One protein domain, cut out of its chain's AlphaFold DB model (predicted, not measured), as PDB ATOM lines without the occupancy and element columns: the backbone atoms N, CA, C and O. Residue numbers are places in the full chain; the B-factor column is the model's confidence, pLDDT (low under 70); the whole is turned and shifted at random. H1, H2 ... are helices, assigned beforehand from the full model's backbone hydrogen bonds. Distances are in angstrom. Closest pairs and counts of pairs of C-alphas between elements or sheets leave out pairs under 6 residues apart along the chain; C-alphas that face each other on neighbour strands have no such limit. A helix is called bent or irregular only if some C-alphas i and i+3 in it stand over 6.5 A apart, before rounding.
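This is residues 163 to 353 of the 768 residues of a protein of Aphanomyces euteiches (UniProt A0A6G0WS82). One long kinked helix, H9, runs lengthwise through an elongated body of helices, with H1 and H10 packed along it at the narrow end and H2 to H7 gathered towards the thicker end. H1, H7, H9 and H10 form a bundle, helices packed lengthwise; H8 folds against H9, and H5 and H6 pack on H4, away from H9. The printed part has 191 residues with ten named helices, H1 to H10 in order, and no named strand: all helix. It is compact, with a radius of gyration of the C-alphas of 17.6 A, and spans 58 by 32 by 29 A.

The hub is H9, residues 294 to 333, touching seven helices; it is irregular, with C-alphas 300 and 303 9.3 A apart and a kink of 145 degrees near residue 301. H1, residues 163 to 187, touches H9 at a shallow tilt of 29 degrees, opposite ways; their closest C-alphas, Thr 182 and Cys 317, are 5.8 A apart. H10, residues 340 to 351, forms a hairpin with H9, closest at C-alphas Leu 350 and Val 320, 6.2 A. H7, residues 253 to 269, touches H9 with residues 260 to 267 alone, closest at C-alphas Ser 264 and Ile 314, 6.3 A. H8, residues 277 to 287, forms another hairpin with H9, closest at C-alphas Val 284 and Ile 315, 6.4 A. H4, residues 212 to 224, touches H8, closest at C-alphas Ala 220 and Ile 283, 6.2 A. H6, residues 243 to 249, touches H4, closest at C-alphas Met 246 and Val 222, 7.3 A. H5, residues 236 to 240, touches H6 only at the corner, closest at C-alphas Ala 238 and Met 246, 4.8 A. H3, residues 200 to 206, is about perpendicular to H9 at 80 degrees, touching it closest at C-alphas Asp 200 and Ala 303, 5.1 A. H2, residues 192 to 195, touches H7, closest at C-alphas Ala 192 and Lys 261, 5.4 A. Every O i to N i+4 pair is within hydrogen-bond range in H1, H4, H5, H6 and H8; H7 has 12 of 13, H9 29 of 36, H10 6 of 8, H3 0 of 3 but 4 of 4 O i to N i+3 pairs, and H2 is too short.

H9 is 39.0 A long, H1 35.9 A and H7 24.7 A. H1 begins at C-alpha 163, (-7.434, -19.026, -24.513); H10 ends at C-alpha 351, (-2.680, -19.427, -1.431).

The farthest C-alphas, Thr 163 and Thr 206, are 57.9 A apart. The printed part has no cut; the link from H4 to H5 is long. Its mean pLDDT is 80.2, with 23 residues under 70, among them 330 to 340.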
ATOM      1  N   THR A 163      -6.955 -19.620 -25.771       65.50
ATOM      2  CA  THR A 163      -7.434 -19.026 -24.513       65.50
ATOM      3  C   THR A 163      -7.146 -19.965 -23.339       65.50
ATOM      4  O   THR A 163      -6.533 -19.563 -22.349       65.50
ATOM      5  N   THR A 164      -7.483 -21.252 -23.484       64.75
ATOM      6  CA  THR A 164      -7.191 -22.282 -22.467       64.75
ATOM      7  C   THR A 164      -5.691 -22.529 -22.296       64.75
ATOM      8  O   THR A 164      -5.230 -22.724 -21.173       64.75
ATOM      9  N   GLN A 165      -4.903 -22.463 -23.377       67.75
ATOM     10  CA  GLN A 165      -3.442 -22.572 -23.295       67.75
ATOM     11  C   GLN A 165      -2.832 -21.401 -22.518       67.75
ATOM     12  O   GLN A 165      -1.943 -21.625 -21.699       67.75
ATOM     13  N   THR A 166      -3.341 -20.182 -22.716       71.94
ATOM     14  CA  THR A 166      -2.873 -18.981 -22.005       71.94
ATOM     15  C   THR A 166      -3.205 -19.050 -20.511       71.94
ATOM     16  O   THR A 166      -2.321 -18.830 -19.684       71.94
ATOM     17  N   LEU A 167      -4.433 -19.444 -20.147       72.81
ATOM     18  CA  LEU A 167      -4.843 -19.638 -18.746       72.81
ATOM     19  C   LEU A 167      -4.030 -20.736 -18.039       72.81
ATOM     20  O   LEU A 167      -3.609 -20.564 -16.897       72.81
ATOM     21  N   LEU A 168      -3.773 -21.861 -18.716       72.31
ATOM     22  CA  LEU A 168      -2.946 -22.937 -18.165       72.31
ATOM     23  C   LEU A 168      -1.469 -22.529 -18.025       72.31
ATOM     24  O   LEU A 168      -0.833 -22.940 -17.058       72.31
ATOM     25  N   ALA A 169      -0.938 -21.713 -18.940       73.94
ATOM     26  CA  ALA A 169       0.431 -21.201 -18.869       73.94
ATOM     27  C   ALA A 169       0.615 -20.164 -17.744       73.94
ATOM     28  O   ALA A 169       1.620 -20.210 -17.039       73.94
ATOM     29  N   ASP A 170      -0.362 -19.280 -17.521       78.75
ATOM     30  CA  ASP A 170      -0.388 -18.359 -16.373       78.75
ATOM     31  C   ASP A 170      -0.486 -19.121 -15.036       78.75
ATOM     32  O   ASP A 170       0.271 -18.851 -14.099       78.75
ATOM     33  N   ALA A 171      -1.341 -20.147 -14.963       78.19
ATOM     34  CA  ALA A 171      -1.422 -21.023 -13.796       78.19
ATOM     35  C   ALA A 171      -0.108 -21.795 -13.546       78.19
ATOM     36  O   ALA A 171       0.319 -21.926 -12.396       78.19
ATOM     37  N   GLU A 172       0.581 -22.262 -14.594       79.88
ATOM     38  CA  GLU A 172       1.907 -22.883 -14.474       79.88
ATOM     39  C   GLU A 172       2.993 -21.891 -14.061       79.88
ATOM     40  O   GLU A 172       3.808 -22.229 -13.201       79.88
ATOM     41  N   ALA A 173       2.983 -20.666 -14.593       81.06
ATOM     42  CA  ALA A 173       3.903 -19.605 -14.192       81.06
ATOM     43  C   ALA A 173       3.745 -19.272 -12.700       81.06
ATOM     44  O   ALA A 173       4.732 -19.290 -11.964       81.06
ATOM     45  N   LYS A 174       2.505 -19.093 -12.224       82.12
ATOM     46  CA  LYS A 174       2.183 -18.869 -10.802       82.12
ATOM     47  C   LYS A 174       2.595 -20.047  -9.919       82.12
ATOM     48  O   LYS A 174       3.152 -19.842  -8.841       82.12
ATOM     49  N   ILE A 175       2.388 -21.288 -10.370       82.81
ATOM     50  CA  ILE A 175       2.885 -22.479  -9.662       82.81
ATOM     51  C   ILE A 175       4.417 -22.466  -9.592       82.81
ATOM     52  O   ILE A 175       4.960 -22.678  -8.511       82.81
ATOM     53  N   HIS A 176       5.122 -22.191 -10.692       81.12
ATOM     54  CA  HIS A 176       6.588 -22.160 -10.731       81.12
ATOM     55  C   HIS A 176       7.190 -21.024  -9.891       81.12
ATOM     56  O   HIS A 176       8.161 -21.259  -9.170       81.12
ATOM     57  N   GLU A 177       6.590 -19.833  -9.908       83.38
ATOM     58  CA  GLU A 177       6.972 -18.700  -9.060       83.38
ATOM     59  C   GLU A 177       6.842 -19.062  -7.574       83.38
ATOM     60  O   GLU A 177       7.821 -18.990  -6.823       83.38
ATOM     61  N   LYS A 178       5.669 -19.554  -7.144       84.56
ATOM     62  CA  LYS A 178       5.467 -20.016  -5.758       84.56
ATOM     63  C   LYS A 178       6.396 -21.196  -5.423       84.56
ATOM     64  O   LYS A 178       6.853 -21.300  -4.284       84.56
ATOM     65  N   ARG A 179       6.729 -22.074  -6.379       84.81
ATOM     66  CA  ARG A 179       7.644 -23.220  -6.184       84.81
ATOM     67  C   ARG A 179       9.065 -22.764  -5.880       84.81
ATOM     68  O   ARG A 179       9.639 -23.228  -4.898       84.81
ATOM     69  N   GLU A 180       9.622 -21.837  -6.656       84.38
ATOM     70  CA  GLU A 180      10.956 -21.307  -6.359       84.38
ATOM     71  C   GLU A 180      10.958 -20.386  -5.135       84.38
ATOM     72  O   GLU A 180      11.864 -20.507  -4.317       84.38
ATOM     73  N   HIS A 181       9.920 -19.576  -4.906       85.25
ATOM     74  CA  HIS A 181       9.796 -18.788  -3.672       85.25
ATOM     75  C   HIS A 181       9.755 -19.672  -2.407       85.25
ATOM     76  O   HIS A 181      10.430 -19.396  -1.411       85.25
ATOM     77  N   THR A 182       9.011 -20.782  -2.436       86.31
ATOM     78  CA  THR A 182       8.932 -21.715  -1.296       86.31
ATOM     79  C   THR A 182      10.213 -22.540  -1.140       86.31
ATOM     80  O   THR A 182      10.689 -22.702  -0.015       86.31
ATOM     81  N   ARG A 183      10.861 -22.955  -2.240       87.50
ATOM     82  CA  ARG A 183      12.204 -23.568  -2.215       87.50
ATOM     83  C   ARG A 183      13.276 -22.620  -1.683       87.50
ATOM     84  O   ARG A 183      14.100 -23.047  -0.884       87.50
ATOM     85  N   GLN A 184      13.267 -21.343  -2.063       85.19
ATOM     86  CA  GLN A 184      14.141 -20.314  -1.486       85.19
ATOM     87  C   GLN A 184      13.864 -20.164   0.015       85.19
ATOM     88  O   GLN A 184      14.784 -20.260   0.820       85.19
ATOM     89  N   THR A 185      12.596 -20.057   0.419       85.44
ATOM     90  CA  THR A 185      12.182 -19.994   1.834       85.44
ATOM     91  C   THR A 185      12.625 -21.219   2.650       85.44
ATOM     92  O   THR A 185      12.909 -21.093   3.848       85.44
ATOM     93  N   LEU A 186      12.716 -22.393   2.014       86.06
ATOM     94  CA  LEU A 186      13.264 -23.626   2.585       86.06
ATOM     95  C   LEU A 186      14.805 -23.614   2.632       86.06
ATOM     96  O   LEU A 186      15.357 -23.923   3.683       86.06
ATOM     97  N   ARG A 187      15.507 -23.175   1.574       85.69
ATOM     98  CA  ARG A 187      16.975 -22.963   1.573       85.69
ATOM     99  C   ARG A 187      17.394 -21.987   2.685       85.69
ATOM    100  O   ARG A 187      18.300 -22.280   3.459       85.69
ATOM    101  N   HIS A 188      16.671 -20.877   2.840       83.25
ATOM    102  CA  HIS A 188      16.868 -19.890   3.911       83.25
ATOM    103  C   HIS A 188      16.433 -20.378   5.311       83.25
ATOM    104  O   HIS A 188      16.561 -19.632   6.278       83.25
ATOM    105  N   ALA A 189      15.910 -21.603   5.462       79.12
ATOM    106  CA  ALA A 189      15.668 -22.203   6.779       79.12
ATOM    107  C   ALA A 189      16.933 -22.819   7.408       79.12
ATOM    108  O   ALA A 189      16.928 -23.088   8.608       79.12
ATOM    109  N   GLY A 190      17.995 -23.030   6.620       73.75
ATOM    110  CA  GLY A 190      19.202 -23.739   7.049       73.75
ATOM    111  C   GLY A 190      19.032 -25.262   7.101       73.75
ATOM    112  O   GLY A 190      17.974 -25.809   6.789       73.75
ATOM    113  N   ASP A 191      20.100 -25.960   7.489       78.44
ATOM    114  CA  ASP A 191      20.099 -27.421   7.605       78.44
ATOM    115  C   ASP A 191      19.259 -27.874   8.815       78.44
ATOM    116  O   ASP A 191      19.438 -27.394   9.940       78.44
ATOM    117  N   ALA A 192      18.374 -28.854   8.607       79.62
ATOM    118  CA  ALA A 192      17.542 -29.448   9.655       79.62
ATOM    119  C   ALA A 192      18.345 -29.944  10.875       79.62
ATOM    120  O   ALA A 192      17.846 -29.906  12.000       79.62
ATOM    121  N   THR A 193      19.589 -30.390  10.660       81.06
ATOM    122  CA  THR A 193      20.516 -30.860  11.706       81.06
ATOM    123  C   THR A 193      21.097 -29.739  12.569       81.06
ATOM    124  O   THR A 193      21.519 -30.009  13.691       81.06
ATOM    125  N   GLN A 194      21.096 -28.495  12.080       81.31
ATOM    126  CA  GLN A 194      21.518 -27.309  12.833       81.31
ATOM    127  C   GLN A 194      20.322 -26.640  13.528       81.31
ATOM    128  O   GLN A 194      20.440 -26.168  14.658       81.31
ATOM    129  N   LEU A 195      19.160 -26.627  12.866       82.00
ATOM    130  CA  LEU A 195      17.947 -25.961  13.348       82.00
ATOM    131  C   LEU A 195      17.226 -26.729  14.475       82.00
ATOM    132  O   LEU A 195      16.570 -26.111  15.315       82.00
ATOM    133  N   ILE A 196      17.312 -28.066  14.498       86.56
ATOM    134  CA  ILE A 196      16.556 -28.920  15.431       86.56
ATOM    135  C   ILE A 196      17.506 -29.657  16.378       86.56
ATOM    136  O   ILE A 196      18.177 -30.618  15.996       86.56
ATOM    137  N   LYS A 197      17.508 -29.257  17.654       86.56
ATOM    138  CA  LYS A 197      18.266 -29.945  18.706       86.56
ATOM    139  C   LYS A 197      17.581 -31.257  19.085       86.56
ATOM    140  O   LYS A 197      16.363 -31.323  19.258       86.56
ATOM    141  N   VAL A 198      18.378 -32.305  19.282       86.25
ATOM    142  CA  VAL A 198      17.882 -33.630  19.698       86.25
ATOM    143  C   VAL A 198      17.283 -33.572  21.111       86.25
ATOM    144  O   VAL A 198      16.361 -34.319  21.430       86.25
ATOM    145  N   GLU A 199      17.768 -32.645  21.933       85.00
ATOM    146  CA  GLU A 199      17.349 -32.378  23.311       85.00
ATOM    147  C   GLU A 199      15.912 -31.864  23.376       85.00
ATOM    148  O   GLU A 199      15.116 -32.392  24.151       85.00
ATOM    149  N   ASP A 200      15.552 -30.921  22.504       86.38
ATOM    150  CA  ASP A 200      14.201 -30.359  22.423       86.38
ATOM    151  C   ASP A 200      13.183 -31.426  21.978       86.38
ATOM    152  O   ASP A 200      12.082 -31.527  22.527       86.38
ATOM    153  N   LEU A 201      13.587 -32.324  21.068       86.44
ATOM    154  CA  LEU A 201      12.782 -33.478  20.651       86.44
ATOM    155  C   LEU A 201      12.534 -34.498  21.784       86.44
ATOM    156  O   LEU A 201      11.602 -35.301  21.677       86.44
ATOM    157  N   ARG A 202      13.298 -34.483  22.893       86.19
ATOM    158  CA  ARG A 202      13.083 -35.409  24.031       86.19
ATOM    159  C   ARG A 202      11.714 -35.218  24.687       86.19
ATOM    160  O   ARG A 202      11.197 -36.174  25.268       86.19
ATOM    161  N   VAL A 203      11.083 -34.050  24.535       86.50
ATOM    162  CA  VAL A 203       9.722 -33.781  25.033       86.50
ATOM    163  C   VAL A 203       8.671 -34.724  24.421       86.50
ATOM    164  O   VAL A 203       7.721 -35.119  25.093       86.50
ATOM    165  N   LEU A 204       8.885 -35.217  23.193       84.44
ATOM    166  CA  LEU A 204       8.018 -36.230  22.572       84.44
ATOM    167  C   LEU A 204       8.017 -37.560  23.350       84.44
ATOM    168  O   LEU A 204       7.073 -38.339  23.246       84.44
ATOM    169  N   ARG A 205       9.042 -37.832  24.167       82.88
ATOM    170  CA  ARG A 205       9.105 -39.038  25.006       82.88
ATOM    171  C   ARG A 205       8.477 -38.851  26.386       82.88
ATOM    172  O   ARG A 205       8.041 -39.844  26.971       82.88
ATOM    173  N   THR A 206       8.395 -37.627  26.908       84.69
ATOM    174  CA  THR A 206       7.848 -37.374  28.254       84.69
ATOM    175  C   THR A 206       6.320 -37.408  28.275       84.69
ATOM    176  O   THR A 206       5.739 -37.904  29.239       84.69
ATOM    177  N   TYR A 207       5.647 -36.997  27.193       84.31
ATOM    178  CA  TYR A 207       4.186 -37.095  27.094       84.31
ATOM    179  C   TYR A 207       3.690 -38.549  27.189       84.31
ATOM    180  O   TYR A 207       4.035 -39.414  26.372       84.31
ATOM    181  N   ARG A 208       2.826 -38.821  28.178       82.12
ATOM    182  CA  ARG A 208       2.020 -40.054  28.243       82.12
ATOM    183  C   ARG A 208       0.907 -40.008  27.195       82.12
ATOM    184  O   ARG A 208       0.836 -40.909  26.372       82.12
ATOM    185  N   ASN A 209       0.156 -38.907  27.182       83.94
ATOM    186  CA  ASN A 209      -0.777 -38.518  26.127       83.94
ATOM    187  C   ASN A 209      -0.320 -37.140  25.595       83.94
ATOM    188  O   ASN A 209      -0.027 -36.272  26.423       83.94
ATOM    189  N   PRO A 210      -0.221 -36.917  24.274       84.94
ATOM    190  CA  PRO A 210       0.222 -35.645  23.707       84.94
ATOM    191  C   PRO A 210      -0.945 -34.644  23.576       84.94
ATOM    192  O   PRO A 210      -2.085 -35.061  23.350       84.94
ATOM    193  N   PRO A 211      -0.692 -33.324  23.641       87.81
ATOM    194  CA  PRO A 211      -1.655 -32.313  23.201       87.81
ATOM    195  C   PRO A 211      -2.032 -32.491  21.714       87.81
ATOM    196  O   PRO A 211      -1.159 -32.881  20.935       87.81
ATOM    197  N   PRO A 212      -3.260 -32.149  21.269       84.69
ATOM    198  CA  PRO A 212      -3.695 -32.338  19.877       84.69
ATOM    199  C   PRO A 212      -2.768 -31.706  18.829       84.69
ATOM    200  O   PRO A 212      -2.436 -32.344  17.834       84.69
ATOM    201  N   ALA A 213      -2.253 -30.500  19.087       85.75
ATOM    202  CA  ALA A 213      -1.301 -29.843  18.193       85.75
ATOM    203  C   ALA A 213       0.038 -30.608  18.083       85.75
ATOM    204  O   ALA A 213       0.591 -30.764  16.995       85.75
ATOM    205  N   VAL A 214       0.543 -31.158  19.195       88.38
ATOM    206  CA  VAL A 214       1.759 -31.998  19.213       88.38
ATOM    207  C   VAL A 214       1.501 -33.342  18.524       88.38
ATOM    208  O   VAL A 214       2.378 -33.848  17.824       88.38
ATOM    209  N   LEU A 215       0.292 -33.898  18.660       88.50
ATOM    210  CA  LEU A 215      -0.138 -35.099  17.945       88.50
ATOM    211  C   LEU A 215      -0.168 -34.860  16.428       88.50
ATOM    212  O   LEU A 215       0.416 -35.650  15.694       88.50
ATOM    213  N   ASN A 216      -0.776 -33.769  15.955       88.12
ATOM    214  CA  ASN A 216      -0.861 -33.458  14.523       88.12
ATOM    215  C   ASN A 216       0.524 -33.192  13.909       88.12
ATOM    216  O   ASN A 216       0.826 -33.735  12.845       88.12
ATOM    217  N   LEU A 217       1.406 -32.465  14.610       88.69
ATOM    218  CA  LEU A 217       2.813 -32.327  14.208       88.69
ATOM    219  C   LEU A 217       3.521 -33.694  14.155       88.69
ATOM    220  O   LEU A 217       4.246 -33.974  13.203       88.69
ATOM    221  N   SER A 218       3.278 -34.571  15.133       89.44
ATOM    222  CA  SER A 218       3.852 -35.926  15.154       89.44
ATOM    223  C   SER A 218       3.374 -36.777  13.972       89.44
ATOM    224  O   SER A 218       4.198 -37.434  13.341       89.44
ATOM    225  N   LYS A 219       2.080 -36.725  13.615       89.75
ATOM    226  CA  LYS A 219       1.543 -37.404  12.419       89.75
ATOM    227  C   LYS A 219       2.200 -36.880  11.139       89.75
ATOM    228  O   LYS A 219       2.633 -37.674  10.308       89.75
ATOM    229  N   ALA A 220       2.338 -35.558  11.003       88.06
ATOM    230  CA  ALA A 220       3.012 -34.937   9.862       88.06
ATOM    231  C   ALA A 220       4.480 -35.393   9.740       88.06
ATOM    232  O   ALA A 220       4.909 -35.798   8.661       88.06
ATOM    233  N   ILE A 221       5.226 -35.432  10.851       89.62
ATOM    234  CA  ILE A 221       6.598 -35.969  10.896       89.62
ATOM    235  C   ILE A 221       6.630 -37.450  10.483       89.62
ATOM    236  O   ILE A 221       7.474 -37.836   9.680       89.62
ATOM    237  N   VAL A 222       5.703 -38.279  10.969       90.12
ATOM    238  CA  VAL A 222       5.623 -39.714  10.623       90.12
ATOM    239  C   VAL A 222       5.256 -39.938   9.148       90.12
ATOM    240  O   VAL A 222       5.724 -40.898   8.537       90.12
ATOM    241  N   HIS A 223       4.496 -39.035   8.525       86.94
ATOM    242  CA  HIS A 223       4.331 -39.032   7.071       86.94
ATOM    243  C   HIS A 223       5.636 -38.672   6.342       86.94
ATOM    244  O   HIS A 223       6.006 -39.366   5.393       86.94
ATOM    245  N   LEU A 224       6.369 -37.650   6.803       87.56
ATOM    246  CA  LEU A 224       7.671 -37.253   6.243       87.56
ATOM    247  C   LEU A 224       8.774 -38.310   6.459       87.56
ATOM    248  O   LEU A 224       9.677 -38.435   5.635       87.56
ATOM    249  N   MET A 225       8.657 -39.169   7.476       86.88
ATOM    250  CA  MET A 225       9.520 -40.349   7.655       86.88
ATOM    251  C   MET A 225       9.449 -41.359   6.496       86.88
ATOM    252  O   MET A 225      10.275 -42.265   6.449       86.88
ATOM    253  N   ARG A 226       8.553 -41.198   5.510       83.75
ATOM    254  CA  ARG A 226       8.627 -41.954   4.246       83.75
ATOM    255  C   ARG A 226       9.796 -41.561   3.334       83.75
ATOM    256  O   ARG A 226      10.184 -42.391   2.522       83.75
ATOM    257  N   PHE A 227      10.379 -40.365   3.471       81.25
ATOM    258  CA  PHE A 227      11.588 -39.983   2.720       81.25
ATOM    259  C   PHE A 227      12.857 -40.682   3.235       81.25
ATOM    260  O   PHE A 227      13.768 -40.954   2.459       81.25
ATOM    261  N   ALA A 228      12.915 -40.999   4.532       83.38
ATOM    262  CA  ALA A 228      13.994 -41.774   5.144       83.38
ATOM    263  C   ALA A 228      13.407 -42.729   6.201       83.38
ATOM    264  O   ALA A 228      13.402 -42.396   7.393       83.38
ATOM    265  N   PRO A 229      12.867 -43.892   5.784       81.50
ATOM    266  CA  PRO A 229      12.217 -44.818   6.702       81.50
ATOM    267  C   PRO A 229      13.197 -45.341   7.765       81.50
ATOM    268  O   PRO A 229      14.365 -45.604   7.463       81.50
ATOM    269  N   PRO A 230      12.748 -45.529   9.021       79.50
ATOM    270  CA  PRO A 230      13.562 -46.175  10.043       79.50
ATOM    271  C   PRO A 230      13.765 -47.661   9.691       79.50
ATOM    272  O   PRO A 230      13.058 -48.210   8.848       79.50
ATOM    273  N   LYS A 231      14.692 -48.345  10.376       73.38
ATOM    274  CA  LYS A 231      15.114 -49.728  10.051       73.38
ATOM    275  C   LYS A 231      13.993 -50.787   9.986       73.38
ATOM    276  O   LYS A 231      14.236 -51.861   9.453       73.38
ATOM    277  N   GLY A 232      12.802 -50.511  10.527       70.81
ATOM    278  CA  GLY A 232      11.616 -51.380  10.460       70.81
ATOM    279  C   GLY A 232      10.476 -50.862   9.567       70.81
ATOM    280  O   GLY A 232       9.368 -51.382   9.650       70.81
ATOM    281  N   GLY A 233      10.707 -49.823   8.758       80.25
ATOM    282  CA  GLY A 233       9.662 -49.144   7.985       80.25
ATOM    283  C   GLY A 233       8.729 -48.267   8.836       80.25
ATOM    284  O   GLY A 233       8.913 -48.106  10.043       80.25
ATOM    285  N   VAL A 234       7.721 -47.666   8.196       81.94
ATOM    286  CA  VAL A 234       6.729 -46.802   8.863       81.94
ATOM    287  C   VAL A 234       5.415 -47.569   9.056       81.94
ATOM    288  O   VAL A 234       4.689 -47.819   8.097       81.94
ATOM    289  N   ASP A 235       5.110 -47.932  10.305       84.06
ATOM    290  CA  ASP A 235       3.894 -48.664  10.704       84.06
ATOM    291  C   ASP A 235       2.606 -47.894  10.338       84.06
ATOM    292  O   ASP A 235       2.462 -46.704  10.634       84.06
ATOM    293  N   ALA A 236       1.632 -48.589   9.743       83.31
ATOM    294  CA  ALA A 236       0.336 -48.030   9.357       83.31
ATOM    295  C   ALA A 236      -0.467 -47.445  10.536       83.31
ATOM    296  O   ALA A 236      -1.203 -46.474  10.361       83.31
ATOM    297  N   ARG A 237      -0.295 -47.971  11.754       84.19
ATOM    298  CA  ARG A 237      -0.936 -47.449  12.973       84.19
ATOM    299  C   ARG A 237      -0.337 -46.114  13.406       84.19
ATOM    300  O   ARG A 237      -1.067 -45.241  13.868       84.19
ATOM    301  N   ALA A 238       0.964 -45.915  13.189       83.56
ATOM    302  CA  ALA A 238       1.601 -44.617  13.391       83.56
ATOM    303  C   ALA A 238       1.071 -43.581  12.384       83.56
ATOM    304  O   ALA A 238       0.780 -42.454  12.770       83.56
ATOM    305  N   LEU A 239       0.845 -43.988  11.127       81.75
ATOM    306  CA  LEU A 239       0.228 -43.143  10.092       81.75
ATOM    307  C   LEU A 239      -1.240 -42.791  10.412       81.75
ATOM    308  O   LEU A 239      -1.651 -41.658  10.184       81.75
ATOM    309  N   ALA A 240      -2.016 -43.708  11.002       83.69
ATOM    310  CA  ALA A 240      -3.347 -43.402  11.549       83.69
ATOM    311  C   ALA A 240      -3.282 -42.452  12.772       83.69
ATOM    312  O   ALA A 240      -4.217 -41.694  13.059       83.69
ATOM    313  N   GLY A 241      -2.147 -42.445  13.472       82.44
ATOM    314  CA  GLY A 241      -1.865 -41.571  14.604       82.44
ATOM    315  C   GLY A 241      -2.042 -42.215  15.976       82.44
ATOM    316  O   GLY A 241      -2.344 -41.500  16.931       82.44
ATOM    317  N   ASP A 242      -1.841 -43.528  16.091       87.00
ATOM    318  CA  ASP A 242      -1.651 -44.193  17.382       87.00
ATOM    319  C   ASP A 242      -0.372 -43.658  18.050       87.00
ATOM    320  O   ASP A 242       0.750 -43.897  17.592       87.00
ATOM    321  N   TRP A 243      -0.543 -42.921  19.152       87.56
ATOM    322  CA  TRP A 243       0.565 -42.338  19.905       87.56
ATOM    323  C   TRP A 243       1.529 -43.386  20.468       87.56
ATOM    324  O   TRP A 243       2.729 -43.126  20.509       87.56
ATOM    325  N   GLY A 244       1.054 -44.574  20.858       85.88
ATOM    326  CA  GLY A 244       1.921 -45.641  21.361       85.88
ATOM    327  C   GLY A 244       2.897 -46.126  20.289       85.88
ATOM    328  O   GLY A 244       4.090 -46.285  20.550       85.88
ATOM    329  N   VAL A 245       2.414 -46.276  19.054       87.31
ATOM    330  CA  VAL A 245       3.237 -46.714  17.917       87.31
ATOM    331  C   VAL A 245       4.132 -45.581  17.398       87.31
ATOM    332  O   VAL A 245       5.312 -45.820  17.136       87.31
ATOM    333  N   MET A 246       3.641 -44.335  17.326       86.88
ATOM    334  CA  MET A 246       4.483 -43.171  16.983       86.88
ATOM    335  C   MET A 246       5.621 -42.973  17.994       86.88
ATOM    336  O   MET A 246       6.776 -42.796  17.610       86.88
ATOM    337  N   LYS A 247       5.331 -43.087  19.295       86.69
ATOM    338  CA  LYS A 247       6.330 -42.972  20.365       86.69
ATOM    339  C   LYS A 247       7.412 -44.054  20.282       86.69
ATOM    340  O   LYS A 247       8.570 -43.761  20.578       86.69
ATOM    341  N   ASN A 248       7.062 -45.256  19.817       85.44
ATOM    342  CA  ASN A 248       8.028 -46.320  19.533       85.44
ATOM    343  C   ASN A 248       8.922 -46.000  18.321       85.44
ATOM    344  O   ASN A 248      10.113 -46.298  18.355       85.44
ATOM    345  N   GLN A 249       8.404 -45.342  17.278       82.94
ATOM    346  CA  GLN A 249       9.237 -44.859  16.165       82.94
ATOM    347  C   GLN A 249      10.187 -43.736  16.615       82.94
ATOM    348  O   GLN A 249      11.355 -43.722  16.235       82.94
ATOM    349  N   PHE A 250       9.745 -42.868  17.530       85.69
ATOM    350  CA  PHE A 250      10.574 -41.821  18.142       85.69
ATOM    351  C   PHE A 250      11.576 -42.340  19.208       85.69
ATOM    352  O   PHE A 250      12.213 -41.542  19.912       85.69
ATOM    353  N   LEU A 251      11.788 -43.663  19.320       82.69
ATOM    354  CA  LEU A 251      12.870 -44.267  20.119       82.69
ATOM    355  C   LEU A 251      14.276 -44.046  19.529       82.69
ATOM    356  O   LEU A 251      15.254 -44.152  20.273       82.69
ATOM    357  N   ASP A 252      14.387 -43.554  18.293       84.00
ATOM    358  CA  ASP A 252      15.560 -42.804  17.821       84.00
ATOM    359  C   ASP A 252      15.149 -41.386  17.391       84.00
ATOM    360  O   ASP A 252      14.621 -41.186  16.305       84.00
ATOM    361  N   LEU A 253      15.420 -40.366  18.214       87.69
ATOM    362  CA  LEU A 253      15.111 -38.972  17.844       87.69
ATOM    363  C   LEU A 253      15.933 -38.487  16.636       87.69
ATOM    364  O   LEU A 253      15.521 -37.545  15.959       87.69
ATOM    365  N   LYS A 254      17.057 -39.145  16.308       88.38
ATOM    366  CA  LYS A 254      17.825 -38.837  15.095       88.38
ATOM    367  C   LYS A 254      17.080 -39.270  13.828       88.38
ATOM    368  O   LYS A 254      17.375 -38.720  12.770       88.38
ATOM    369  N   CYS A 255      16.094 -40.174  13.903       87.25
ATOM    370  CA  CYS A 255      15.261 -40.515  12.746       87.25
ATOM    371  C   CYS A 255      14.369 -39.339  12.319       87.25
ATOM    372  O   CYS A 255      14.183 -39.140  11.125       87.25
ATOM    373  N   ILE A 256      13.895 -38.517  13.266       88.25
ATOM    374  CA  ILE A 256      13.097 -37.312  12.986       88.25
ATOM    375  C   ILE A 256      13.943 -36.302  12.205       88.25
ATOM    376  O   ILE A 256      13.540 -35.848  11.137       88.25
ATOM    377  N   VAL A 257      15.144 -35.995  12.703       90.31
ATOM    378  CA  VAL A 257      16.056 -35.036  12.059       90.31
ATOM    379  C   VAL A 257      16.502 -35.540  10.679       90.31
ATOM    380  O   VAL A 257      16.477 -34.780   9.713       90.31
ATOM    381  N   LYS A 258      16.827 -36.836  10.549       89.50
ATOM    382  CA  LYS A 258      17.147 -37.468   9.256       89.50
ATOM    383  C   LYS A 258      15.979 -37.433   8.273       89.50
ATOM    384  O   LYS A 258      16.206 -37.158   7.103       89.50
ATOM    385  N   ALA A 259      14.751 -37.687   8.726       88.81
ATOM    386  CA  ALA A 259      13.563 -37.631   7.880       88.81
ATOM    387  C   ALA A 259      13.268 -36.210   7.395       88.81
ATOM    388  O   ALA A 259      13.001 -36.022   6.212       88.81
ATOM    389  N   LEU A 260      13.364 -35.210   8.274       89.56
ATOM    390  CA  LEU A 260      13.166 -33.809   7.899       89.56
ATOM    391  C   LEU A 260      14.257 -33.321   6.936       89.56
ATOM    392  O   LEU A 260      13.919 -32.657   5.960       89.56
ATOM    393  N   LYS A 261      15.521 -33.730   7.133       90.44
ATOM    394  CA  LYS A 261      16.600 -33.471   6.167       90.44
ATOM    395  C   LYS A 261      16.360 -34.171   4.824       90.44
ATOM    396  O   LYS A 261      16.339 -33.520   3.792       90.44
ATOM    397  N   ALA A 262      16.083 -35.474   4.815       87.25
ATOM    398  CA  ALA A 262      15.780 -36.191   3.574       87.25
ATOM    399  C   ALA A 262      14.556 -35.608   2.839       87.25
ATOM    400  O   ALA A 262      14.521 -35.608   1.613       87.25
ATOM    401  N   SER A 263      13.582 -35.061   3.576       87.25
ATOM    402  CA  SER A 263      12.438 -34.339   3.006       87.25
ATOM    403  C   SER A 263      12.844 -33.008   2.368       87.25
ATOM    404  O   SER A 263      12.398 -32.717   1.260       87.25
ATOM    405  N   SER A 264      13.676 -32.191   3.036       87.56
ATOM    406  CA  SER A 264      14.163 -30.935   2.450       87.56
ATOM    407  C   SER A 264      15.014 -31.199   1.217       87.56
ATOM    408  O   SER A 264      14.785 -30.599   0.170       87.56
ATOM    409  N   ASP A 265      15.940 -32.146   1.317       84.62
ATOM    410  CA  ASP A 265      16.905 -32.454   0.268       84.62
ATOM    411  C   ASP A 265      16.170 -33.035  -0.960       84.62
ATOM    412  O   ASP A 265      16.397 -32.589  -2.085       84.62
ATOM    413  N   ALA A 266      15.178 -33.916  -0.763       81.69
ATOM    414  CA  ALA A 266      14.325 -34.422  -1.843       81.69
ATOM    415  C   ALA A 266      13.570 -33.315  -2.604       81.69
ATOM    416  O   ALA A 266      13.525 -33.335  -3.836       81.69
ATOM    417  N   ILE A 267      13.014 -32.332  -1.889       82.75
ATOM    418  CA  ILE A 267      12.258 -31.205  -2.466       82.75
ATOM    419  C   ILE A 267      13.179 -30.213  -3.197       82.75
ATOM    420  O   ILE A 267      12.805 -29.665  -4.244       82.75
ATOM    421  N   LEU A 268      14.383 -29.985  -2.663       82.00
ATOM    422  CA  LEU A 268      15.378 -29.067  -3.223       82.00
ATOM    423  C   LEU A 268      16.103 -29.641  -4.449       82.00
ATOM    424  O   LEU A 268      16.430 -28.870  -5.352       82.00
ATOM    425  N   HIS A 269      16.305 -30.960  -4.505       74.06
ATOM    426  CA  HIS A 269      16.897 -31.663  -5.651       74.06
ATOM    427  C   HIS A 269      15.858 -32.195  -6.658       74.06
ATOM    428  O   HIS A 269      16.228 -32.643  -7.738       74.06
ATOM    429  N   GLY A 270      14.557 -32.107  -6.353       68.25
ATOM    430  CA  GLY A 270      13.478 -32.456  -7.287       68.25
ATOM    431  C   GLY A 270      13.223 -33.959  -7.455       68.25
ATOM    432  O   GLY A 270      12.674 -34.373  -8.475       68.25
ATOM    433  N   HIS A 271      13.603 -34.773  -6.468       64.50
ATOM    434  CA  HIS A 271      13.395 -36.222  -6.490       64.50
ATOM    435  C   HIS A 271      11.894 -36.603  -6.518       64.50
ATOM    436  O   HIS A 271      11.049 -35.858  -6.010       64.50
ATOM    437  N   PRO A 272      11.523 -37.763  -7.100       63.78
ATOM    438  CA  PRO A 272      10.128 -38.195  -7.187       63.78
ATOM    439  C   PRO A 272       9.511 -38.422  -5.797       63.78
ATOM    440  O   PRO A 272      10.083 -39.104  -4.947       63.78
ATOM    441  N   LEU A 273       8.321 -37.858  -5.569       71.75
ATOM    442  CA  LEU A 273       7.657 -37.885  -4.262       71.75
ATOM    443  C   LEU A 273       7.127 -39.292  -3.895       71.75
ATOM    444  O   LEU A 273       6.408 -39.892  -4.696       71.75
ATOM    445  N   PRO A 274       7.359 -39.796  -2.664       69.75
ATOM    446  CA  PRO A 274       6.919 -41.125  -2.212       69.75
ATOM    447  C   PRO A 274       5.438 -41.168  -1.764       69.75
ATOM    448  O   PRO A 274       5.068 -41.914  -0.851       69.75
ATOM    449  N   PHE A 275       4.574 -40.343  -2.365       74.69
ATOM    450  CA  PHE A 275       3.189 -40.125  -1.931       74.69
ATOM    451  C   PHE A 275       2.194 -40.163  -3.096       74.69
ATOM    452  O   PHE A 275       2.487 -39.716  -4.203       74.69
ATOM    453  N   SER A 276       0.973 -40.635  -2.832       74.56
ATOM    454  CA  SER A 276      -0.157 -40.482  -3.755       74.56
ATOM    455  C   SER A 276      -0.798 -39.091  -3.634       74.56
ATOM    456  O   SER A 276      -0.663 -38.416  -2.613       74.56
ATOM    457  N   LYS A 277      -1.587 -38.690  -4.644       72.31
ATOM    458  CA  LYS A 277      -2.390 -37.451  -4.610       72.31
ATOM    459  C   LYS A 277      -3.311 -37.361  -3.377       72.31
ATOM    460  O   LYS A 277      -3.498 -36.269  -2.845       72.31
ATOM    461  N   THR A 278      -3.897 -38.478  -2.937       75.88
ATOM    462  CA  THR A 278      -4.729 -38.512  -1.724       75.88
ATOM    463  C   THR A 278      -3.877 -38.243  -0.488       75.88
ATOM    464  O   THR A 278      -4.112 -37.254   0.197       75.88
ATOM    465  N   HIS A 279      -2.798 -39.015  -0.311       78.56
ATOM    466  CA  HIS A 279      -1.875 -38.898   0.822       78.56
ATOM    467  C   HIS A 279      -1.293 -37.476   0.946       78.56
ATOM    468  O   HIS A 279      -1.175 -36.951   2.049       78.56
ATOM    469  N   LEU A 280      -0.969 -36.811  -0.169       79.25
ATOM    470  CA  LEU A 280      -0.509 -35.416  -0.153       79.25
ATOM    471  C   LEU A 280      -1.583 -34.434   0.348       79.25
ATOM    472  O   LEU A 280      -1.259 -33.557   1.146       79.25
ATOM    473  N   ASN A 281      -2.849 -34.584  -0.063       81.44
ATOM    474  CA  ASN A 281      -3.935 -33.758   0.481       81.44
ATOM    475  C   ASN A 281      -4.146 -34.037   1.981       81.44
ATOM    476  O   ASN A 281      -4.337 -33.090   2.742       81.44
ATOM    477  N   ASP A 282      -4.021 -35.295   2.423       81.69
ATOM    478  CA  ASP A 282      -4.104 -35.663   3.843       81.69
ATOM    479  C   ASP A 282      -3.003 -34.952   4.664       81.69
ATOM    480  O   ASP A 282      -3.310 -34.283   5.653       81.69
ATOM    481  N   ILE A 283      -1.738 -34.999   4.213       82.31
ATOM    482  CA  ILE A 283      -0.596 -34.306   4.853       82.31
ATOM    483  C   ILE A 283      -0.828 -32.792   4.942       82.31
ATOM    484  O   ILE A 283      -0.607 -32.201   6.001       82.31
ATOM    485  N   VAL A 284      -1.265 -32.161   3.846       83.69
ATOM    486  CA  VAL A 284      -1.529 -30.713   3.819       83.69
ATOM    487  C   VAL A 284      -2.667 -30.366   4.784       83.69
ATOM    488  O   VAL A 284      -2.523 -29.445   5.587       83.69
ATOM    489  N   SER A 285      -3.756 -31.144   4.791       82.38
ATOM    490  CA  SER A 285      -4.906 -30.908   5.676       82.38
ATOM    491  C   SER A 285      -4.544 -30.973   7.166       82.38
ATOM    492  O   SER A 285      -5.023 -30.147   7.942       82.38
ATOM    493  N   LEU A 286      -3.643 -31.885   7.562       79.75
ATOM    494  CA  LEU A 286      -3.165 -32.001   8.943       79.75
ATOM    495  C   LEU A 286      -2.462 -30.723   9.417       79.75
ATOM    496  O   LEU A 286      -2.652 -30.316  10.565       79.75
ATOM    497  N   VAL A 287      -1.662 -30.090   8.552       76.38
ATOM    498  CA  VAL A 287      -0.801 -28.949   8.911       76.38
ATOM    499  C   VAL A 287      -1.456 -27.584   8.683       76.38
ATOM    500  O   VAL A 287      -1.090 -26.621   9.359       76.38
ATOM    501  N   SER A 288      -2.502 -27.519   7.857       75.44
ATOM    502  CA  SER A 288      -3.415 -26.369   7.773       75.44
ATOM    503  C   SER A 288      -4.417 -26.276   8.942       75.44
ATOM    504  O   SER A 288      -5.277 -25.397   8.934       75.44
ATOM    505  N   THR A 289      -4.337 -27.144   9.963       76.19
ATOM    506  CA  THR A 289      -5.194 -27.018  11.158       76.19
ATOM    507  C   THR A 289      -4.814 -25.790  12.009       76.19
ATOM    508  O   THR A 289      -3.627 -25.557  12.256       76.19
ATOM    509  N   PRO A 290      -5.789 -25.006  12.517       70.12
ATOM    510  CA  PRO A 290      -5.518 -23.749  13.230       70.12
ATOM    511  C   PRO A 290      -4.798 -23.944  14.576       70.12
ATOM    512  O   PRO A 290      -4.214 -23.002  15.105       70.12
ATOM    513  N   ASP A 291      -4.783 -25.161  15.124       71.69
ATOM    514  CA  ASP A 291      -4.012 -25.519  16.324       71.69
ATOM    515  C   ASP A 291      -2.489 -25.503  16.092       71.69
ATOM    516  O   ASP A 291      -1.710 -25.405  17.043       71.69
ATOM    517  N   LEU A 292      -2.054 -25.585  14.829       73.75
ATOM    518  CA  LEU A 292      -0.649 -25.534  14.419       73.75
ATOM    519  C   LEU A 292      -0.184 -24.121  14.035       73.75
ATOM    520  O   LEU A 292       0.932 -23.956  13.541       73.75
ATOM    521  N   GLU A 293      -0.983 -23.071  14.244       79.25
ATOM    522  CA  GLU A 293      -0.477 -21.691  14.219       79.25
ATOM    523  C   GLU A 293       0.648 -21.513  15.246       79.25
ATOM    524  O   GLU A 293       0.525 -21.930  16.397       79.25
ATOM    525  N   GLU A 294       1.739 -20.851  14.860       78.12
ATOM    526  CA  GLU A 294       2.948 -20.793  15.689       78.12
ATOM    527  C   GLU A 294       2.697 -20.131  17.055       78.12
ATOM    528  O   GLU A 294       3.167 -20.618  18.082       78.12
ATOM    529  N   VAL A 295       1.862 -19.088  17.096       80.25
ATOM    530  CA  VAL A 295       1.477 -18.376  18.330       80.25
ATOM    531  C   VAL A 295       0.705 -19.275  19.307       80.25
ATOM    532  O   VAL A 295       0.896 -19.166  20.521       80.25
ATOM    533  N   LYS A 296      -0.144 -20.184  18.806       82.31
ATOM    534  CA  LYS A 296      -0.896 -21.157  19.623       82.31
ATOM    535  C   LYS A 296      -0.010 -22.341  20.018       82.31
ATOM    536  O   LYS A 296       0.025 -22.741  21.185       82.31
ATOM    537  N   PHE A 297       0.783 -22.848  19.077       85.31
ATOM    538  CA  PHE A 297       1.683 -23.973  19.306       85.31
ATOM    539  C   PHE A 297       2.798 -23.636  20.306       85.31
ATOM    540  O   PHE A 297       3.084 -24.438  21.194       85.31
ATOM    541  N   LYS A 298       3.367 -22.424  20.258       87.38
ATOM    542  CA  LYS A 298       4.396 -21.945  21.201       87.38
ATOM    543  C   LYS A 298       3.909 -21.910  22.655       87.38
ATOM    544  O   LYS A 298       4.710 -22.144  23.555       87.38
ATOM    545  N   ARG A 299       2.604 -21.702  22.889       84.56
ATOM    546  CA  ARG A 299       1.967 -21.830  24.220       84.56
ATOM    547  C   ARG A 299       1.808 -23.289  24.671       84.56
ATOM    548  O   ARG A 299       1.723 -23.545  25.865       84.56
ATOM    549  N   THR A 300       1.755 -24.226  23.724       83.19
ATOM    550  CA  THR A 300       1.531 -25.663  23.966       83.19
ATOM    551  C   THR A 300       2.844 -26.429  24.156       83.19
ATOM    552  O   THR A 300       2.946 -27.255  25.059       83.19
ATOM    553  N   CYS A 301       3.849 -26.177  23.308       83.94
ATOM    554  CA  CYS A 301       5.149 -26.847  23.356       83.94
ATOM    555  C   CYS A 301       6.250 -26.021  22.659       83.94
ATOM    556  O   CYS A 301       6.648 -26.311  21.529       83.94
ATOM    557  N   ALA A 302       6.778 -25.000  23.347       85.31
ATOM    558  CA  ALA A 302       7.799 -24.086  22.813       85.31
ATOM    559  C   ALA A 302       9.042 -24.789  22.221       85.31
ATOM    560  O   ALA A 302       9.544 -24.355  21.188       85.31
ATOM    561  N   ALA A 303       9.493 -25.900  22.816       85.94
ATOM    562  CA  ALA A 303      10.654 -26.669  22.352       85.94
ATOM    563  C   ALA A 303      10.504 -27.222  20.918       85.94
ATOM    564  O   ALA A 303      11.483 -27.354  20.196       85.94
ATOM    565  N   LEU A 304       9.275 -27.507  20.470       87.50
ATOM    566  CA  LEU A 304       9.017 -28.075  19.140       87.50
ATOM    567  C   LEU A 304       8.739 -27.007  18.065       87.50
ATOM    568  O   LEU A 304       8.457 -27.360  16.922       87.50
ATOM    569  N   VAL A 305       8.819 -25.711  18.394       89.00
ATOM    570  CA  VAL A 305       8.575 -24.614  17.435       89.00
ATOM    571  C   VAL A 305       9.538 -24.645  16.230       89.00
ATOM    572  O   VAL A 305       9.039 -24.539  15.109       89.00
ATOM    573  N   PRO A 306      10.863 -24.884  16.372       87.56
ATOM    574  CA  PRO A 306      11.755 -25.016  15.212       87.56
ATOM    575  C   PRO A 306      11.383 -26.206  14.315       87.56
ATOM    576  O   PRO A 306      11.390 -26.104  13.087       87.56
ATOM    577  N   THR A 307      10.977 -27.327  14.923       88.88
ATOM    578  CA  THR A 307      10.498 -28.521  14.210       88.88
ATOM    579  C   THR A 307       9.202 -28.239  13.450       88.88
ATOM    580  O   THR A 307       9.077 -28.647  12.294       88.88
ATOM    581  N   LEU A 308       8.260 -27.508  14.056       88.75
ATOM    582  CA  LEU A 308       7.031 -27.052  13.404       88.75
ATOM    583  C   LEU A 308       7.332 -26.134  12.214       88.75
ATOM    584  O   LEU A 308       6.790 -26.360  11.134       88.75
ATOM    585  N   GLY A 309       8.196 -25.132  12.395       86.62
ATOM    586  CA  GLY A 309       8.556 -24.174  11.348       86.62
ATOM    587  C   GLY A 309       9.148 -24.856  10.113       86.62
ATOM    588  O   GLY A 309       8.704 -24.599   8.992       86.62
ATOM    589  N   LEU A 310      10.079 -25.796  10.309       89.19
ATOM    590  CA  LEU A 310      10.643 -26.579   9.207       89.19
ATOM    591  C   LEU A 310       9.605 -27.517   8.568       89.19
ATOM    592  O   LEU A 310       9.481 -27.549   7.344       89.19
ATOM    593  N   THR A 311       8.819 -28.233   9.381       89.12
ATOM    594  CA  THR A 311       7.764 -29.147   8.898       89.12
ATOM    595  C   THR A 311       6.724 -28.404   8.053       89.12
ATOM    596  O   THR A 311       6.318 -28.901   7.004       89.12
ATOM    597  N   LYS A 312       6.351 -27.177   8.446       88.38
ATOM    598  CA  LYS A 312       5.497 -26.291   7.644       88.38
ATOM    599  C   LYS A 312       6.137 -25.922   6.313       88.38
ATOM    600  O   LYS A 312       5.493 -26.115   5.290       88.38
ATOM    601  N   LYS A 313       7.385 -25.435   6.298       88.81
ATOM    602  CA  LYS A 313       8.077 -25.060   5.048       88.81
ATOM    603  C   LYS A 313       8.152 -26.232   4.061       88.81
ATOM    604  O   LYS A 313       7.826 -26.059   2.891       88.81
ATOM    605  N   ILE A 314       8.483 -27.429   4.551       89.06
ATOM    606  CA  ILE A 314       8.479 -28.676   3.767       89.06
ATOM    607  C   ILE A 314       7.085 -28.953   3.178       89.06
ATOM    608  O   ILE A 314       6.959 -29.208   1.983       89.06
ATOM    609  N   ILE A 315       6.024 -28.872   3.985       88.12
ATOM    610  CA  ILE A 315       4.658 -29.213   3.545       88.12
ATOM    611  C   ILE A 315       4.038 -28.139   2.638       88.12
ATOM    612  O   ILE A 315       3.265 -28.482   1.746       88.12
ATOM    613  N   VAL A 316       4.431 -26.870   2.773       86.69
ATOM    614  CA  VAL A 316       4.077 -25.812   1.815       86.69
ATOM    615  C   VAL A 316       4.666 -26.125   0.433       86.69
ATOM    616  O   VAL A 316       3.929 -26.086  -0.552       86.69
ATOM    617  N   CYS A 317       5.940 -26.533   0.342       85.12
ATOM    618  CA  CYS A 317       6.512 -27.005  -0.927       85.12
ATOM    619  C   CYS A 317       5.758 -28.226  -1.485       85.12
ATOM    620  O   CYS A 317       5.415 -28.239  -2.666       85.12
ATOM    621  N   LEU A 318       5.411 -29.204  -0.636       84.81
ATOM    622  CA  LEU A 318       4.610 -30.368  -1.047       84.81
ATOM    623  C   LEU A 318       3.195 -29.991  -1.523       84.81
ATOM    624  O   LEU A 318       2.662 -30.675  -2.395       84.81
ATOM    625  N   ASN A 319       2.586 -28.912  -1.012       85.75
ATOM    626  CA  ASN A 319       1.322 -28.390  -1.542       85.75
ATOM    627  C   ASN A 319       1.508 -27.782  -2.942       85.75
ATOM    628  O   ASN A 319       0.674 -28.022  -3.811       85.75
ATOM    629  N   VAL A 320       2.597 -27.048  -3.198       84.19
ATOM    630  CA  VAL A 320       2.883 -26.510  -4.543       84.19
ATOM    631  C   VAL A 320       3.152 -27.641  -5.542       84.19
ATOM    632  O   VAL A 320       2.568 -27.651  -6.625       84.19
ATOM    633  N   ASP A 321       3.952 -28.644  -5.164       79.75
ATOM    634  CA  ASP A 321       4.178 -29.840  -5.987       79.75
ATOM    635  C   ASP A 321       2.876 -30.630  -6.226       79.75
ATOM    636  O   ASP A 321       2.640 -31.122  -7.331       79.75
ATOM    637  N   LEU A 322       1.985 -30.699  -5.230       81.38
ATOM    638  CA  LEU A 322       0.648 -31.271  -5.378       81.38
ATOM    639  C   LEU A 322      -0.207 -30.481  -6.380       81.38
ATOM    640  O   LEU A 322      -0.782 -31.101  -7.271       81.38
ATOM    641  N   ARG A 323      -0.302 -29.145  -6.291       82.19
ATOM    642  CA  ARG A 323      -1.103 -28.369  -7.262       82.19
ATOM    643  C   ARG A 323      -0.508 -28.421  -8.671       82.19
ATOM    644  O   ARG A 323      -1.279 -28.456  -9.626       82.19
ATOM    645  N   ALA A 324       0.813 -28.563  -8.811       76.31
ATOM    646  CA  ALA A 324       1.439 -28.892 -10.094       76.31
ATOM    647  C   ALA A 324       0.911 -30.232 -10.649       76.31
ATOM    648  O   ALA A 324       0.404 -30.266 -11.768       76.31
ATOM    649  N   VAL A 325       0.932 -31.313  -9.850       73.75
ATOM    650  CA  VAL A 325       0.332 -32.614 -10.223       73.75
ATOM    651  C   VAL A 325      -1.140 -32.456 -10.620       73.75
ATOM    652  O   VAL A 325      -1.576 -33.054 -11.604       73.75
ATOM    653  N   GLU A 326      -1.921 -31.677  -9.867       74.81
ATOM    654  CA  GLU A 326      -3.346 -31.474 -10.144       74.81
ATOM    655  C   GLU A 326      -3.591 -30.733 -11.456       74.81
ATOM    656  O   GLU A 326      -4.387 -31.220 -12.259       74.81
ATOM    657  N   LEU A 327      -2.878 -29.633 -11.714       75.00
ATOM    658  CA  LEU A 327      -3.007 -28.860 -12.946       75.00
ATOM    659  C   LEU A 327      -2.589 -29.683 -14.174       75.00
ATOM    660  O   LEU A 327      -3.304 -29.690 -15.179       75.00
ATOM    661  N   THR A 328      -1.494 -30.456 -14.096       69.19
ATOM    662  CA  THR A 328      -1.122 -31.344 -15.210       69.19
ATOM    663  C   THR A 328      -2.148 -32.466 -15.396       69.19
ATOM    664  O   THR A 328      -2.495 -32.780 -16.529       69.19
ATOM    665  N   VAL A 329      -2.671 -33.084 -14.327       71.25
ATOM    666  CA  VAL A 329      -3.705 -34.139 -14.442       71.25
ATOM    667  C   VAL A 329      -5.029 -33.586 -14.979       71.25
ATOM    668  O   VAL A 329      -5.700 -34.283 -15.741       71.25
ATOM    669  N   TYR A 330      -5.385 -32.347 -14.634       69.38
ATOM    670  CA  TYR A 330      -6.532 -31.645 -15.204       69.38
ATOM    671  C   TYR A 330      -6.325 -31.415 -16.707       69.38
ATOM    672  O   TYR A 330      -7.106 -31.922 -17.509       69.38
ATOM    673  N   ALA A 331      -5.205 -30.807 -17.113       68.25
ATOM    674  CA  ALA A 331      -4.869 -30.591 -18.525       68.25
ATOM    675  C   ALA A 331      -4.766 -31.897 -19.349       68.25
ATOM    676  O   ALA A 331      -5.078 -31.900 -20.536       68.25
ATOM    677  N   LYS A 332      -4.374 -33.025 -18.731       65.50
ATOM    678  CA  LYS A 332      -4.375 -34.361 -19.364       65.50
ATOM    679  C   LYS A 332      -5.781 -34.919 -19.617       65.50
ATOM    680  O   LYS A 332      -5.943 -35.736 -20.518       65.50
ATOM    681  N   ARG A 333      -6.775 -34.535 -18.811       66.12
ATOM    682  CA  ARG A 333      -8.169 -35.017 -18.905       66.12
ATOM    683  C   ARG A 333      -9.067 -34.077 -19.708       66.12
ATOM    684  O   ARG A 333      -9.927 -34.548 -20.438       66.12
ATOM    685  N   HIS A 334      -8.831 -32.775 -19.592       61.34
ATOM    686  CA  HIS A 334      -9.662 -31.700 -20.133       61.34
ATOM    687  C   HIS A 334      -8.974 -30.986 -21.307       61.34
ATOM    688  O   HIS A 334      -9.051 -29.775 -21.447       61.34
ATOM    689  N   ALA A 335      -8.301 -31.736 -22.188       56.53
ATOM    690  CA  ALA A 335      -7.555 -31.194 -23.335       56.53
ATOM    691  C   ALA A 335      -8.429 -30.528 -24.433       56.53
ATOM    692  O   ALA A 335      -7.915 -30.151 -25.484       56.53
ATOM    693  N   ARG A 336      -9.744 -30.419 -24.205       50.03
ATOM    694  CA  ARG A 336     -10.731 -29.712 -25.042       50.03
ATOM    695  C   ARG A 336     -11.713 -28.898 -24.194       50.03
ATOM    696  O   ARG A 336     -12.033 -27.780 -24.565       50.03
ATOM    697  N   ASP A 337     -12.106 -29.432 -23.036       55.56
ATOM    698  CA  ASP A 337     -13.147 -28.874 -22.160       55.56
ATOM    699  C   ASP A 337     -12.577 -28.395 -20.807       55.56
ATOM    700  O   ASP A 337     -13.033 -28.807 -19.738       55.56
ATOM    701  N   ALA A 338     -11.516 -27.581 -20.845       60.19
ATOM    702  CA  ALA A 338     -10.914 -26.970 -19.658       60.19
ATOM    703  C   ALA A 338     -11.679 -25.697 -19.259       60.19
ATOM    704  O   ALA A 338     -11.697 -24.727 -20.017       60.19
ATOM    705  N   THR A 339     -12.284 -25.679 -18.070       65.19
ATOM    706  CA  THR A 339     -12.981 -24.496 -17.547       65.19
ATOM    707  C   THR A 339     -12.025 -23.592 -16.772       65.19
ATOM    708  O   THR A 339     -11.153 -24.054 -16.034       65.19
ATOM    709  N   GLU A 340     -12.202 -22.280 -16.917       67.19
ATOM    710  CA  GLU A 340     -11.407 -21.290 -16.185       67.19
ATOM    711  C   GLU A 340     -11.610 -21.408 -14.663       67.19
ATOM    712  O   GLU A 340     -10.649 -21.299 -13.903       67.19
ATOM    713  N   ALA A 341     -12.834 -21.713 -14.218       71.19
ATOM    714  CA  ALA A 341     -13.172 -21.855 -12.805       71.19
ATOM    715  C   ALA A 341     -12.395 -22.991 -12.115       71.19
ATOM    716  O   ALA A 341     -11.875 -22.785 -11.020       71.19
ATOM    717  N   ASP A 342     -12.252 -24.159 -12.756       72.94
ATOM    718  CA  ASP A 342     -11.477 -25.278 -12.195       72.94
ATOM    719  C   ASP A 342      -9.982 -24.927 -12.070       72.94
ATOM    720  O   ASP A 342      -9.329 -25.261 -11.078       72.94
ATOM    721  N   ILE A 343      -9.431 -24.225 -13.068       74.00
ATOM    722  CA  ILE A 343      -8.030 -23.778 -13.075       74.00
ATOM    723  C   ILE A 343      -7.802 -22.755 -11.953       74.00
ATOM    724  O   ILE A 343      -6.853 -22.890 -11.176       74.00
ATOM    725  N   GLN A 344      -8.700 -21.773 -11.817       74.62
ATOM    726  CA  GLN A 344      -8.660 -20.792 -10.732       74.62
ATOM    727  C   GLN A 344      -8.822 -21.456  -9.350       74.62
ATOM    728  O   GLN A 344      -8.132 -21.061  -8.411       74.62
ATOM    729  N   GLU A 345      -9.638 -22.508  -9.210       77.62
ATOM    730  CA  GLU A 345      -9.786 -23.252  -7.949       77.62
ATOM    731  C   GLU A 345      -8.499 -24.012  -7.559       77.62
ATOM    732  O   GLU A 345      -8.125 -24.045  -6.383       77.62
ATOM    733  N   ILE A 346      -7.773 -24.580  -8.533       72.88
ATOM    734  CA  ILE A 346      -6.456 -25.213  -8.309       72.88
ATOM    735  C   ILE A 346      -5.414 -24.166  -7.878       72.88
ATOM    736  O   ILE A 346      -4.635 -24.424  -6.955       72.88
ATOM    737  N   VAL A 347      -5.419 -22.979  -8.497       75.25
ATOM    738  CA  VAL A 347      -4.513 -21.870  -8.147       75.25
ATOM    739  C   VAL A 347      -4.842 -21.290  -6.764       75.25
ATOM    740  O   VAL A 347      -3.935 -21.108  -5.955       75.25
ATOM    741  N   ALA A 348      -6.118 -21.102  -6.413       74.94
ATOM    742  CA  ALA A 348      -6.532 -20.629  -5.086       74.94
ATOM    743  C   ALA A 348      -6.069 -21.566  -3.946       74.94
ATOM    744  O   ALA A 348      -5.718 -21.118  -2.850       74.94
ATOM    745  N   LYS A 349      -5.975 -22.876  -4.216       74.38
ATOM    746  CA  LYS A 349      -5.445 -23.889  -3.280       74.38
ATOM    747  C   LYS A 349      -3.919 -23.836  -3.086       74.38
ATOM    748  O   LYS A 349      -3.395 -24.570  -2.242       74.38
ATOM    749  N   LEU A 350      -3.196 -22.969  -3.804       63.16
ATOM    750  CA  LEU A 350      -1.824 -22.569  -3.457       63.16
ATOM    751  C   LEU A 350      -1.823 -21.581  -2.283       63.16
ATOM    752  O   LEU A 350      -1.029 -21.718  -1.354       63.16
ATOM    753  N   GLU A 351      -2.717 -20.591  -2.325       58.56
ATOM    754  CA  GLU A 351      -2.680 -19.427  -1.431       58.56
ATOM    755  C   GLU A 351      -3.309 -19.712  -0.065       58.56
ATOM    756  O   GLU A 351      -2.829 -19.202   0.945       58.56
ATOM    757  N   ALA A 352      -4.264 -20.646   0.003       53.31
ATOM    758  CA  ALA A 352      -4.870 -21.144   1.245       53.31
ATOM    759  C   ALA A 352      -3.890 -21.826   2.239       53.31
ATOM    760  O   ALA A 352      -4.310 -22.307   3.290       53.31
ATOM    761  N   SER A 353      -2.593 -21.901   1.914       43.59
ATOM    762  CA  SER A 353      -1.525 -22.407   2.791       43.59
ATOM    763  C   SER A 353      -0.573 -21.305   3.293       43.59
ATOM    764  O   SER A 353       0.240 -21.561   4.184       43.59
TER     765      SER A 353